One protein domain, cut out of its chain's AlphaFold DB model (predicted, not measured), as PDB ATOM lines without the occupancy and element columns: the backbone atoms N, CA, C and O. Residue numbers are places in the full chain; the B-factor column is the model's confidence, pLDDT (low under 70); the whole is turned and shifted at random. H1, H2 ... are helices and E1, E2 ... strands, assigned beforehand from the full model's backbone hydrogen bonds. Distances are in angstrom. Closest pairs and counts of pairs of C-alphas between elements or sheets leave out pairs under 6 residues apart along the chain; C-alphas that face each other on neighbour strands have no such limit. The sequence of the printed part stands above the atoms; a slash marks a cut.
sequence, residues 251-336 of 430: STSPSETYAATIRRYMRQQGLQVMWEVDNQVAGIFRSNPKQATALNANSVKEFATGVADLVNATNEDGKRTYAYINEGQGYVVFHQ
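Overview. This is residues 251 to 336 of the 430 residues of an uncharacterized protein of Shewanella putrefaciens (strain 200) (UniProt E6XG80). A small three-stranded sheet, E1, E3 and E2 in that order, has two nearly antiparallel helices, H1 and H3, over one of its faces, while the short helix H2 joins their layer at one end and slants to both. The other face of the sheet has no named helix over it, and a long link, residues 287 to 299, runs from H2 to H3. The printed part has 86 residues with three named helices and three named strands, in the order H1, E1, H2, H3, E2, E3 along the chain; the sheet is mixed, and the class is mixed, helices and strands. The whole is compact, with a radius of gyration of the C-alphas of 11.9 A, and rounded, spanning 33 by 26 by 18 A.

Along the chain. H1 is residues 258 to 268, 15.6 A from first to last C-alpha, and begins with C-alpha 258 at (17.322, -0.788, 13.833). E1 is residues 272 to 276, 13.6 A long. H2 is residues 279 to 286, 10.0 A long. H3, the longest helix, is residues 300 to 314 and 21.3 A long, with C-alpha 300 at (5.164, -7.081, 21.860). E2 is residues 322 to 326, 13.3 A long, and E3 is residues 331 to 335, 13.0 A long, with C-alpha 335 at (18.237, -15.688, 17.090).

Arrangement. E3 is the inner strand. It is parallel to E1 at 18 degrees, with N 276 and O 334 2.8 A apart, within hydrogen-bond range. E3 and E2 form an antiparallel hairpin at 162 degrees, with N 324 and O 333 at 2.8 A. H1 and H3 are on the same face of the sheet, two layers, helices on one face of a sheet. H3 lies over E2 at a height over the sheet of 8.4 A and runs along the strands, at 17 degrees to E2 on the local plane; their closest C-alphas are those of Ala 308 and Tyr 322, 5.8 A. H1, also at a height of 8.4 A, only just lies over E1, on which 3 of its C-alphas fall; the closest C-alphas are those of Arg 263 and Val 273, 6.1 A. H1 and H3 are close but not clearly touching, with the C-alphas of Met 266 and Val 300 closest at 7.5 A, and run opposite ways at a shallow tilt of 3 degrees. H2 touches H1 at a steep tilt of 61 degrees, the same way, with the C-alphas of Ala 259 and Phe 285 closest at 4.9 A. H2 touches residues 311 to 314 of H3 at a steep tilt of 58 degrees, opposite ways, with the C-alphas of Ile 284 and Val 311 closest at 6.8 A. H2 only grazes the sheet, with its residues 281 to 285. In H1, H2 and H3 every O i to N i+4 pair is within hydrogen-bond range.

Size, cuts and confidence. The two C-alphas farthest apart are those of Lys 290 and Gly 328, 34.5 A. The printed part has no cut. The link from H2 to H3 is long, with 13 residues. The mean pLDDT of the printed part is 85.7, and residues 296 and 318 are under 70.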
ATOM      1  N   SER A 251       7.999   3.598  14.504       77.75
ATOM      2  CA  SER A 251       8.711   3.874  13.260       77.75
ATOM      3  C   SER A 251      10.207   3.901  13.505       77.75
ATOM      4  O   SER A 251      10.686   4.534  14.450       77.75
ATOM      5  N   THR A 252      10.945   3.221  12.635       79.56
ATOM      6  CA  THR A 252      12.389   3.408  12.523       79.56
ATOM      7  C   THR A 252      12.662   4.762  11.861       79.56
ATOM      8  O   THR A 252      11.844   5.257  11.085       79.56
ATOM      9  N   SER A 253      13.788   5.396  12.185       78.19
ATOM     10  CA  SER A 253      14.219   6.664  11.577       78.19
ATOM     11  C   SER A 253      15.555   6.459  10.869       78.19
ATOM     12  O   SER A 253      16.408   5.787  11.443       78.19
ATOM     13  N   PRO A 254      15.820   7.083   9.705       82.06
ATOM     14  CA  PRO A 254      17.147   7.053   9.078       82.06
ATOM     15  C   PRO A 254      18.281   7.598   9.959       82.06
ATOM     16  O   PRO A 254      19.454   7.391   9.658       82.06
ATOM     17  N   SER A 255      17.951   8.299  11.047       82.62
ATOM     18  CA  SER A 255      18.905   8.813  12.034       82.62
ATOM     19  C   SER A 255      19.249   7.829  13.163       82.62
ATOM     20  O   SER A 255      20.117   8.138  13.973       82.62
ATOM     21  N   GLU A 256      18.564   6.689  13.268       82.75
ATOM     22  CA  GLU A 256      18.721   5.706  14.348       82.75
ATOM     23  C   GLU A 256      18.909   4.300  13.750       82.75
ATOM     24  O   GLU A 256      18.330   3.972  12.718       82.75
ATOM     25  N   THR A 257      19.722   3.453  14.385       87.31
ATOM     26  CA  THR A 257      19.883   2.060  13.939       87.31
ATOM     27  C   THR A 257      18.630   1.240  14.245       87.31
ATOM     28  O   THR A 257      17.909   1.528  15.207       87.31
ATOM     29  N   TYR A 258      18.399   0.153  13.501       86.31
ATOM     30  CA  TYR A 258      17.322  -0.788  13.833       86.31
ATOM     31  C   TYR A 258      17.415  -1.271  15.288       86.31
ATOM     32  O   TYR A 258      16.425  -1.228  16.016       86.31
ATOM     33  N   ALA A 259      18.610  -1.654  15.747       88.75
ATOM     34  CA  ALA A 259      18.843  -2.114  17.114       88.75
ATOM     35  C   ALA A 259      18.434  -1.078  18.170       88.75
ATOM     36  O   ALA A 259      17.864  -1.445  19.199       88.75
ATOM     37  N   ALA A 260      18.720   0.206  17.936       84.25
ATOM     38  CA  ALA A 260      18.379   1.270  18.872       84.25
ATOM     39  C   ALA A 260      16.862   1.510  18.925       84.25
ATOM     40  O   ALA A 260      16.296   1.507  20.022       84.25
ATOM     41  N   THR A 261      16.177   1.556  17.774       85.25
ATOM     42  CA  THR A 261      14.708   1.651  17.738       85.25
ATOM     43  C   THR A 261      14.049   0.460  18.445       85.25
ATOM     44  O   THR A 261      13.147   0.652  19.265       85.25
ATOM     45  N   ILE A 262      14.522  -0.766  18.187       88.88
ATOM     46  CA  ILE A 262      13.986  -1.990  18.800       88.88
ATOM     47  C   ILE A 262      14.181  -1.969  20.317       88.88
ATOM     48  O   ILE A 262      13.224  -2.172  21.062       88.88
ATOM     49  N   ARG A 263      15.396  -1.672  20.797       87.94
ATOM     50  CA  ARG A 263      15.682  -1.583  22.239       87.94
ATOM     51  C   ARG A 263      14.853  -0.503  22.918       87.94
ATOM     52  O   ARG A 263      14.338  -0.744  24.004       87.94
ATOM     53  N   ARG A 264      14.710   0.669  22.292       85.25
ATOM     54  CA  ARG A 264      13.895   1.769  22.821       85.25
ATOM     55  C   ARG A 264      12.450   1.327  23.018       85.25
ATOM     56  O   ARG A 264      11.912   1.538  24.100       85.25
ATOM     57  N   TYR A 265      11.849   0.693  22.012       85.69
ATOM     58  CA  TYR A 265      10.478   0.204  22.122       85.69
ATOM     59  C   TYR A 265      10.340  -0.903  23.173       85.69
ATOM     60  O   TYR A 265       9.513  -0.787  24.070       85.69
ATOM     61  N   MET A 266      11.182  -1.938  23.125       86.62
ATOM     62  CA  MET A 266      11.109  -3.058  24.071       86.62
ATOM     63  C   MET A 266      11.319  -2.604  25.518       86.62
ATOM     64  O   MET A 266      10.567  -3.004  26.402       86.62
ATOM     65  N   ARG A 267      12.243  -1.666  25.758       86.31
ATOM     66  CA  ARG A 267      12.446  -1.061  27.080       86.31
ATOM     67  C   ARG A 267      11.214  -0.299  27.572       86.31
ATOM     68  O   ARG A 267      10.928  -0.342  28.762       86.31
ATOM     69  N   GLN A 268      10.473   0.378  26.690       83.69
ATOM     70  CA  GLN A 268       9.194   1.011  27.058       83.69
ATOM     71  C   GLN A 268       8.134  -0.017  27.473       83.69
ATOM     72  O   GLN A 268       7.242   0.324  28.244       83.69
ATOM     73  N   GLN A 269       8.255  -1.260  27.000       84.69
ATOM     74  CA  GLN A 269       7.423  -2.392  27.410       84.69
ATOM     75  C   GLN A 269       8.000  -3.159  28.614       84.69
ATOM     76  O   GLN A 269       7.443  -4.176  29.009       84.69
ATOM     77  N   GLY A 270       9.110  -2.699  29.207       83.38
ATOM     78  CA  GLY A 270       9.768  -3.381  30.327       83.38
ATOM     79  C   GLY A 270      10.587  -4.613  29.931       83.38
ATOM     80  O   GLY A 270      10.894  -5.430  30.793       83.38
ATOM     81  N   LEU A 271      10.945  -4.753  28.651       85.19
ATOM     82  CA  LEU A 271      11.653  -5.916  28.116       85.19
ATOM     83  C   LEU A 271      13.104  -5.589  27.740       85.19
ATOM     84  O   LEU A 271      13.386  -4.593  27.064       85.19
ATOM     85  N   GLN A 272      14.029  -6.465  28.123       88.00
ATOM     86  CA  GLN A 272      15.405  -6.481  27.630       88.00
ATOM     87  C   GLN A 272      15.472  -7.150  26.251       88.00
ATOM     88  O   GLN A 272      14.751  -8.106  25.984       88.00
ATOM     89  N   VAL A 273      16.371  -6.679  25.380       89.12
ATOM     90  CA  VAL A 273      16.587  -7.295  24.062       89.12
ATOM     91  C   VAL A 273      17.954  -7.950  23.981       89.12
ATOM     92  O   VAL A 273      18.982  -7.285  24.139       89.12
ATOM     93  N   MET A 274      17.944  -9.237  23.676       90.75
ATOM     94  CA  MET A 274      19.113 -10.077  23.480       90.75
ATOM     95  C   MET A 274      19.161 -10.551  22.030       90.75
ATOM     96  O   MET A 274      18.138 -10.631  21.345       90.75
ATOM     97  N   TRP A 275      20.361 -10.845  21.551       88.69
ATOM     98  CA  TRP A 275      20.588 -11.252  20.171       88.69
ATOM     99  C   TRP A 275      21.504 -12.477  20.187       88.69
ATOM    100  O   TRP A 275      22.364 -12.587  21.054       88.69
ATOM    101  N   GLU A 276      21.312 -13.392  19.251       89.81
ATOM    102  CA  GLU A 276      22.133 -14.588  19.047       89.81
ATOM    103  C   GLU A 276      22.105 -14.909  17.545       89.81
ATOM    104  O   GLU A 276      21.408 -15.801  17.052       89.81
ATOM    105  N   VAL A 277      22.787 -14.047  16.795       88.81
ATOM    106  CA  VAL A 277      22.714 -13.927  15.334       88.81
ATOM    107  C   VAL A 277      24.119 -13.818  14.745       88.81
ATOM    108  O   VAL A 277      25.058 -13.432  15.444       88.81
ATOM    109  N   ASP A 278      24.276 -14.156  13.467       86.88
ATOM    110  CA  ASP A 278      25.533 -13.983  12.742       86.88
ATOM    111  C   ASP A 278      25.895 -12.503  12.527       86.88
ATOM    112  O   ASP A 278      25.137 -11.570  12.804       86.88
ATOM    113  N   ASN A 279      27.105 -12.283  12.011       85.31
ATOM    114  CA  ASN A 279      27.622 -10.948  11.729       85.31
ATOM    115  C   ASN A 279      26.826 -10.200  10.650       85.31
ATOM    116  O   ASN A 279      26.811  -8.969  10.675       85.31
ATOM    117  N   GLN A 280      26.183 -10.901   9.716       86.00
ATOM    118  CA  GLN A 280      25.409 -10.278   8.644       86.00
ATOM    119  C   GLN A 280      24.106  -9.712   9.200       86.00
ATOM    120  O   GLN A 280      23.837  -8.520   9.043       86.00
ATOM    121  N   VAL A 281      23.349 -10.514   9.949       88.75
ATOM    122  CA  VAL A 281      22.137 -10.070  10.639       88.75
ATOM    123  C   VAL A 281      22.459  -9.035  11.713       88.75
ATOM    124  O   VAL A 281      21.766  -8.021  11.822       88.75
ATOM    125  N   ALA A 282      23.558  -9.199  12.455       88.31
ATOM    126  CA  ALA A 282      24.045  -8.147  13.343       88.31
ATOM    127  C   ALA A 282      24.353  -6.848  12.572       88.31
ATOM    128  O   ALA A 282      24.088  -5.758  13.082       88.31
ATOM    129  N   GLY A 283      24.879  -6.946  11.349       85.12
ATOM    130  CA  GLY A 283      25.081  -5.823  10.435       85.12
ATOM    131  C   GLY A 283      23.774  -5.131  10.052       85.12
ATOM    132  O   GLY A 283      23.701  -3.905  10.132       85.12
ATOM    133  N   ILE A 284      22.720  -5.894   9.744       88.25
ATOM    134  CA  ILE A 284      21.373  -5.359   9.486       88.25
ATOM    135  C   ILE A 284      20.878  -4.592  10.715       88.25
ATOM    136  O   ILE A 284      20.522  -3.421  10.599       88.25
ATOM    137  N   PHE A 285      20.941  -5.183  11.911       88.56
ATOM    138  CA  PHE A 285      20.519  -4.511  13.144       88.56
ATOM    139  C   PHE A 285      21.316  -3.234  13.453       88.56
ATOM    140  O   PHE A 285      20.767  -2.282  14.012       88.56
ATOM    141  N   ARG A 286      22.604  -3.190  13.096       89.25
ATOM    142  CA  ARG A 286      23.465  -2.007  13.266       89.25
ATOM    143  C   ARG A 286      23.272  -0.956  12.178       89.25
ATOM    144  O   ARG A 286      23.760   0.156  12.346       89.25
ATOM    145  N   SER A 287      22.607  -1.292  11.079       85.88
ATOM    146  CA  SER A 287      22.365  -0.354   9.991       85.88
ATOM    147  C   SER A 287      21.239   0.623  10.329       85.88
ATOM    148  O   SER A 287      20.335   0.326  11.119       85.88
ATOM    149  N   ASN A 288      21.305   1.799   9.711       89.25
ATOM    150  CA  ASN A 288      20.201   2.745   9.703       89.25
ATOM    151  C   ASN A 288      19.246   2.369   8.562       89.25
ATOM    152  O   ASN A 288      19.704   2.029   7.463       89.25
ATOM    153  N   PRO A 289      17.925   2.464   8.770       84.56
ATOM    154  CA  PRO A 289      16.964   2.241   7.705       84.56
ATOM    155  C   PRO A 289      17.128   3.314   6.616       84.56
ATOM    156  O   PRO A 289      17.313   4.496   6.910       84.56
ATOM    157  N   LYS A 290      17.008   2.930   5.338       84.19
ATOM    158  CA  LYS A 290      17.059   3.895   4.218       84.19
ATOM    159  C   LYS A 290      15.890   4.885   4.251       84.19
ATOM    160  O   LYS A 290      16.027   6.020   3.809       84.19
ATOM    161  N   GLN A 291      14.739   4.440   4.748       80.50
ATOM    162  CA  GLN A 291      13.515   5.224   4.894       80.50
ATOM    163  C   GLN A 291      12.818   4.831   6.193       80.50
ATOM    164  O   GLN A 291      12.966   3.701   6.662       80.50
ATOM    165  N   ALA A 292      12.039   5.750   6.763       80.19
ATOM    166  CA  ALA A 292      11.255   5.443   7.949       80.19
ATOM    167  C   ALA A 292      10.314   4.266   7.663       80.19
ATOM    168  O   ALA A 292       9.501   4.320   6.744       80.19
ATOM    169  N   THR A 293      10.455   3.192   8.436       74.56
ATOM    170  CA  THR A 293       9.659   1.974   8.268       74.56
ATOM    171  C   THR A 293       8.776   1.811   9.493       74.56
ATOM    172  O   THR A 293       9.273   1.819  10.620       74.56
ATOM    173  N   ALA A 294       7.467   1.690   9.285       76.88
ATOM    174  CA  ALA A 294       6.539   1.359  10.356       76.88
ATOM    175  C   ALA A 294       6.667  -0.127  10.715       76.88
ATOM    176  O   ALA A 294       6.548  -0.998   9.856       76.88
ATOM    177  N   LEU A 295       6.891  -0.403  11.992       74.06
ATOM    178  CA  LEU A 295       6.810  -1.717  12.603       74.06
ATOM    179  C   LEU A 295       5.458  -1.787  13.321       74.06
ATOM    180  O   LEU A 295       5.179  -0.982  14.214       74.06
ATOM    181  N   ASN A 296       4.598  -2.716  12.895       65.94
ATOM    182  CA  ASN A 296       3.318  -2.970  13.561       65.94
ATOM    183  C   ASN A 296       3.570  -3.357  15.021       65.94
ATOM    184  O   ASN A 296       4.415  -4.206  15.289       65.94
ATOM    185  N   ALA A 297       2.854  -2.736  15.959       71.25
ATOM    186  CA  ALA A 297       3.145  -2.892  17.382       71.25
ATOM    187  C   ALA A 297       1.889  -2.957  18.265       71.25
ATOM    188  O   ALA A 297       1.908  -2.493  19.403       71.25
ATOM    189  N   ASN A 298       0.798  -3.565  17.779       78.69
ATOM    190  CA  ASN A 298      -0.392  -3.742  18.625       78.69
ATOM    191  C   ASN A 298      -0.115  -4.677  19.819       78.69
ATOM    192  O   ASN A 298      -0.864  -4.685  20.793       78.69
ATOM    193  N   SER A 299       0.978  -5.448  19.759       84.38
ATOM    194  CA  SER A 299       1.542  -6.208  20.875       84.38
ATOM    195  C   SER A 299       3.068  -6.317  20.759       84.38
ATOM    196  O   SER A 299       3.641  -6.107  19.685       84.38
ATOM    197  N   VAL A 300       3.736  -6.699  21.856       87.44
ATOM    198  CA  VAL A 300       5.164  -7.081  21.860       87.44
ATOM    199  C   VAL A 300       5.423  -8.189  20.842       87.44
ATOM    200  O   VAL A 300       6.401  -8.129  20.097       87.44
ATOM    201  N   LYS A 301       4.523  -9.178  20.772       89.31
ATOM    202  CA  LYS A 301       4.623 -10.306  19.844       89.31
ATOM    203  C   LYS A 301       4.561  -9.889  18.388       89.31
ATOM    204  O   LYS A 301       5.412 -10.316  17.608       89.31
ATOM    205  N   GLU A 302       3.595  -9.054  18.021       87.06
ATOM    206  CA  GLU A 302       3.502  -8.527  16.656       87.06
ATOM    207  C   GLU A 302       4.738  -7.708  16.290       87.06
ATOM    208  O   GLU A 302       5.301  -7.905  15.216       87.06
ATOM    209  N   PHE A 303       5.212  -6.866  17.211       89.25
ATOM    210  CA  PHE A 303       6.405  -6.065  16.987       89.25
ATOM    211  C   PHE A 303       7.660  -6.925  16.798       89.25
ATOM    212  O   PHE A 303       8.380  -6.759  15.816       89.25
ATOM    213  N   ALA A 304       7.919  -7.876  17.701       90.69
ATOM    214  CA  ALA A 304       9.083  -8.756  17.611       90.69
ATOM    215  C   ALA A 304       9.049  -9.622  16.341       90.69
ATOM    216  O   ALA A 304      10.072  -9.790  15.680       90.69
ATOM    217  N   THR A 305       7.868 -10.123  15.969       88.12
ATOM    218  CA  THR A 305       7.685 -10.895  14.732       88.12
ATOM    219  C   THR A 305       7.950 -10.022  13.506       88.12
ATOM    220  O   THR A 305       8.730 -10.411  12.644       88.12
ATOM    221  N   GLY A 306       7.404  -8.802  13.467       88.88
ATOM    222  CA  GLY A 306       7.636  -7.861  12.370       88.88
ATOM    223  C   GLY A 306       9.104  -7.448  12.223       88.88
ATOM    224  O   GLY A 306       9.594  -7.287  11.108       88.88
ATOM    225  N   VAL A 307       9.840  -7.335  13.333       90.06
ATOM    226  CA  VAL A 307      11.294  -7.119  13.316       90.06
ATOM    227  C   VAL A 307      12.025  -8.318  12.711       90.06
ATOM    228  O   VAL A 307      12.897  -8.129  11.865       90.06
ATOM    229  N   ALA A 308      11.682  -9.541  13.120       90.75
ATOM    230  CA  ALA A 308      12.290 -10.747  12.566       90.75
ATOM    231  C   ALA A 308      12.003 -10.876  11.059       90.75
ATOM    232  O   ALA A 308      12.915 -11.157  10.286       90.75
ATOM    233  N   ASP A 309      10.771 -10.603  10.627       88.75
ATOM    234  CA  ASP A 309      10.373 -10.638   9.217       88.75
ATOM    235  C   ASP A 309      11.109  -9.588   8.379       88.75
ATOM    236  O   ASP A 309      11.590  -9.897   7.290       88.75
ATOM    237  N   LEU A 310      11.277  -8.371   8.905       87.25
ATOM    238  CA  LEU A 310      12.061  -7.322   8.252       87.25
ATOM    239  C   LEU A 310      13.518  -7.752   8.032       87.25
ATOM    240  O   LEU A 310      14.072  -7.563   6.946       87.25
ATOM    241  N   VAL A 311      14.140  -8.329   9.060       88.62
ATOM    242  CA  VAL A 311      15.518  -8.829   8.982       88.62
ATOM    243  C   VAL A 311      15.610  -9.957   7.964       88.62
ATOM    244  O   VAL A 311      16.504  -9.941   7.126       88.62
ATOM    245  N   ASN A 312      14.660 -10.893   7.985       89.81
ATOM    246  CA  ASN A 312      14.610 -12.013   7.049       89.81
ATOM    247  C   ASN A 312      14.432 -11.560   5.599       89.81
ATOM    248  O   ASN A 312      15.078 -12.108   4.716       89.81
ATOM    249  N   ALA A 313      13.613 -10.537   5.352       87.00
ATOM    250  CA  ALA A 313      13.440  -9.957   4.022       87.00
ATOM    251  C   ALA A 313      14.705  -9.249   3.504       87.00
ATOM    252  O   ALA A 313      14.856  -9.061   2.301       87.00
ATOM    253  N   THR A 314      15.598  -8.848   4.412       82.25
ATOM    254  CA  THR A 314      16.854  -8.152   4.094       82.25
ATOM    255  C   THR A 314      18.059  -9.104   4.091       82.25
ATOM    256  O   THR A 314      19.137  -8.725   3.641       82.25
ATOM    257  N   ASN A 315      17.906 -10.328   4.605       83.19
ATOM    258  CA  ASN A 315      18.988 -11.296   4.723       83.19
ATOM    259  C   ASN A 315      19.092 -12.176   3.467       83.19
ATOM    260  O   ASN A 315      18.217 -12.999   3.206       83.19
ATOM    261  N   GLU A 316      20.185 -12.038   2.719       77.56
ATOM    262  CA  GLU A 316      20.413 -12.765   1.462       77.56
ATOM    263  C   GLU A 316      20.916 -14.207   1.680       77.56
ATOM    264  O   GLU A 316      20.744 -15.055   0.807       77.56
ATOM    265  N   ASP A 317      21.446 -14.532   2.866       73.88
ATOM    266  CA  ASP A 317      22.052 -15.843   3.169       73.88
ATOM    267  C   ASP A 317      21.021 -16.942   3.497       73.88
ATOM    268  O   ASP A 317      21.376 -18.067   3.855       73.88
ATOM    269  N   GLY A 318      19.721 -16.630   3.440       69.00
ATOM    270  CA  GLY A 318      18.625 -17.584   3.658       69.00
ATOM    271  C   GLY A 318      18.467 -18.096   5.098       69.00
ATOM    272  O   GLY A 318      17.500 -18.799   5.401       69.00
ATOM    273  N   LYS A 319      19.369 -17.734   6.021       81.88
ATOM    274  CA  LYS A 319      19.247 -18.070   7.446       81.88
ATOM    275  C   LYS A 319      18.149 -17.245   8.102       81.88
ATOM    276  O   LYS A 319      18.259 -16.022   8.230       81.88
ATOM    277  N   ARG A 320      17.113 -17.933   8.573       88.25
ATOM    278  CA  ARG A 320      15.960 -17.307   9.212       88.25
ATOM    279  C   ARG A 320      16.283 -16.860  10.638       88.25
ATOM    280  O   ARG A 320      16.765 -17.637  11.452       88.25
ATOM    281  N   THR A 321      15.972 -15.607  10.924       91.06
ATOM    282  CA  THR A 321      15.924 -15.008  12.255       91.06
ATOM    283  C   THR A 321      14.546 -15.243  12.861       91.06
ATOM    284  O   THR A 321      13.520 -15.005  12.214       91.06
ATOM    285  N   TYR A 322      14.529 -15.683  14.110       91.88
ATOM    286  CA  TYR A 322      13.345 -15.892  14.931       91.88
ATOM    287  C   TYR A 322      13.350 -14.928  16.115       91.88
ATOM    288  O   TYR A 322      14.401 -14.418  16.504       91.88
ATOM    289  N   ALA A 323      12.171 -14.705  16.693       92.75
ATOM    290  CA  ALA A 323      12.007 -13.973  17.940       92.75
ATOM    291  C   ALA A 323      11.379 -14.889  18.999       92.75
ATOM    292  O   ALA A 323      10.254 -15.356  18.822       92.75
ATOM    293  N   TYR A 324      12.096 -15.112  20.098       92.94
ATOM    294  CA  TYR A 324      11.574 -15.729  21.314       92.94
ATOM    295  C   TYR A 324      11.231 -14.638  22.325       92.94
ATOM    296  O   TYR A 324      12.016 -13.717  22.550       92.94
ATOM    297  N   ILE A 325      10.049 -14.726  22.925       91.69
ATOM    298  CA  ILE A 325       9.505 -13.689  23.803       91.69
ATOM    299  C   ILE A 325       9.166 -14.335  25.136       91.69
ATOM    300  O   ILE A 325       8.344 -15.249  25.189       91.69
ATOM    301  N   ASN A 326       9.757 -13.819  26.209       89.50
ATOM    302  CA  ASN A 326       9.449 -14.221  27.569       89.50
ATOM    303  C   ASN A 326       9.081 -12.983  28.388       89.50
ATOM    304  O   ASN A 326       9.913 -12.385  29.068       89.50
ATOM    305  N   GLU A 327       7.811 -12.581  28.304       86.56
ATOM    306  CA  GLU A 327       7.305 -11.420  29.046       86.56
ATOM    307  C   GLU A 327       7.362 -11.646  30.564       86.56
ATOM    308  O   GLU A 327       7.648 -10.713  31.306       86.56
ATOM    309  N   GLY A 328       7.173 -12.891  31.025       84.88
ATOM    310  CA  GLY A 328       7.238 -13.239  32.448       84.88
ATOM    311  C   GLY A 328       8.625 -13.040  33.063       84.88
ATOM    312  O   GLY A 328       8.730 -12.719  34.242       84.88
ATOM    313  N   GLN A 329       9.678 -13.190  32.259       85.12
ATOM    314  CA  GLN A 329      11.068 -12.948  32.656       85.12
ATOM    315  C   GLN A 329      11.622 -11.617  32.120       85.12
ATOM    316  O   GLN A 329      12.793 -11.303  32.322       85.12
ATOM    317  N   GLY A 330      10.795 -10.818  31.444       88.69
ATOM    318  CA  GLY A 330      11.158  -9.472  31.018       88.69
ATOM    319  C   GLY A 330      12.153  -9.400  29.856       88.69
ATOM    320  O   GLY A 330      12.959  -8.471  29.823       88.69
ATOM    321  N   TYR A 331      12.146 -10.339  28.898       90.44
ATOM    322  CA  TYR A 331      13.088 -10.290  27.769       90.44
ATOM    323  C   TYR A 331      12.546 -10.803  26.424       90.44
ATOM    324  O   TYR A 331      11.581 -11.564  26.342       90.44
ATOM    325  N   VAL A 332      13.221 -10.387  25.346       92.38
ATOM    326  CA  VAL A 332      13.059 -10.876  23.970       92.38
ATOM    327  C   VAL A 332      14.426 -11.243  23.402       92.38
ATOM    328  O   VAL A 332      15.382 -10.476  23.522       92.38
ATOM    329  N   VAL A 333      14.505 -12.398  22.750       93.62
ATOM    330  CA  VAL A 333      15.703 -12.908  22.083       93.62
ATOM    331  C   VAL A 333      15.451 -12.972  20.583       93.62
ATOM    332  O   VAL A 333      14.520 -13.639  20.140       93.62
ATOM    333  N   PHE A 334      16.320 -12.347  19.794       93.12
ATOM    334  CA  PHE A 334      16.387 -12.576  18.349       93.12
ATOM    335  C   PHE A 334      17.515 -13.549  18.031       93.12
ATOM    336  O   PHE A 334      18.655 -13.283  18.410       93.12
ATOM    337  N   HIS A 335      17.232 -14.651  17.336       91.75
ATOM    338  CA  HIS A 335      18.237 -15.688  17.090       91.75
ATOM    339  C   HIS A 335      18.130 -16.356  15.718       91.75
ATOM    340  O   HIS A 335      17.056 -16.399  15.128       91.75
ATOM    341  N   GLN A 336      19.241 -16.920  15.236       88.06
ATOM    342  CA  GLN A 336      19.282 -17.742  14.011       88.06
ATOM    343  C   GLN A 336      19.675 -19.206  14.264       88.06
ATOM    344  O   GLN A 336      19.390 -20.065  13.435       88.06
TER     345      GLN A 336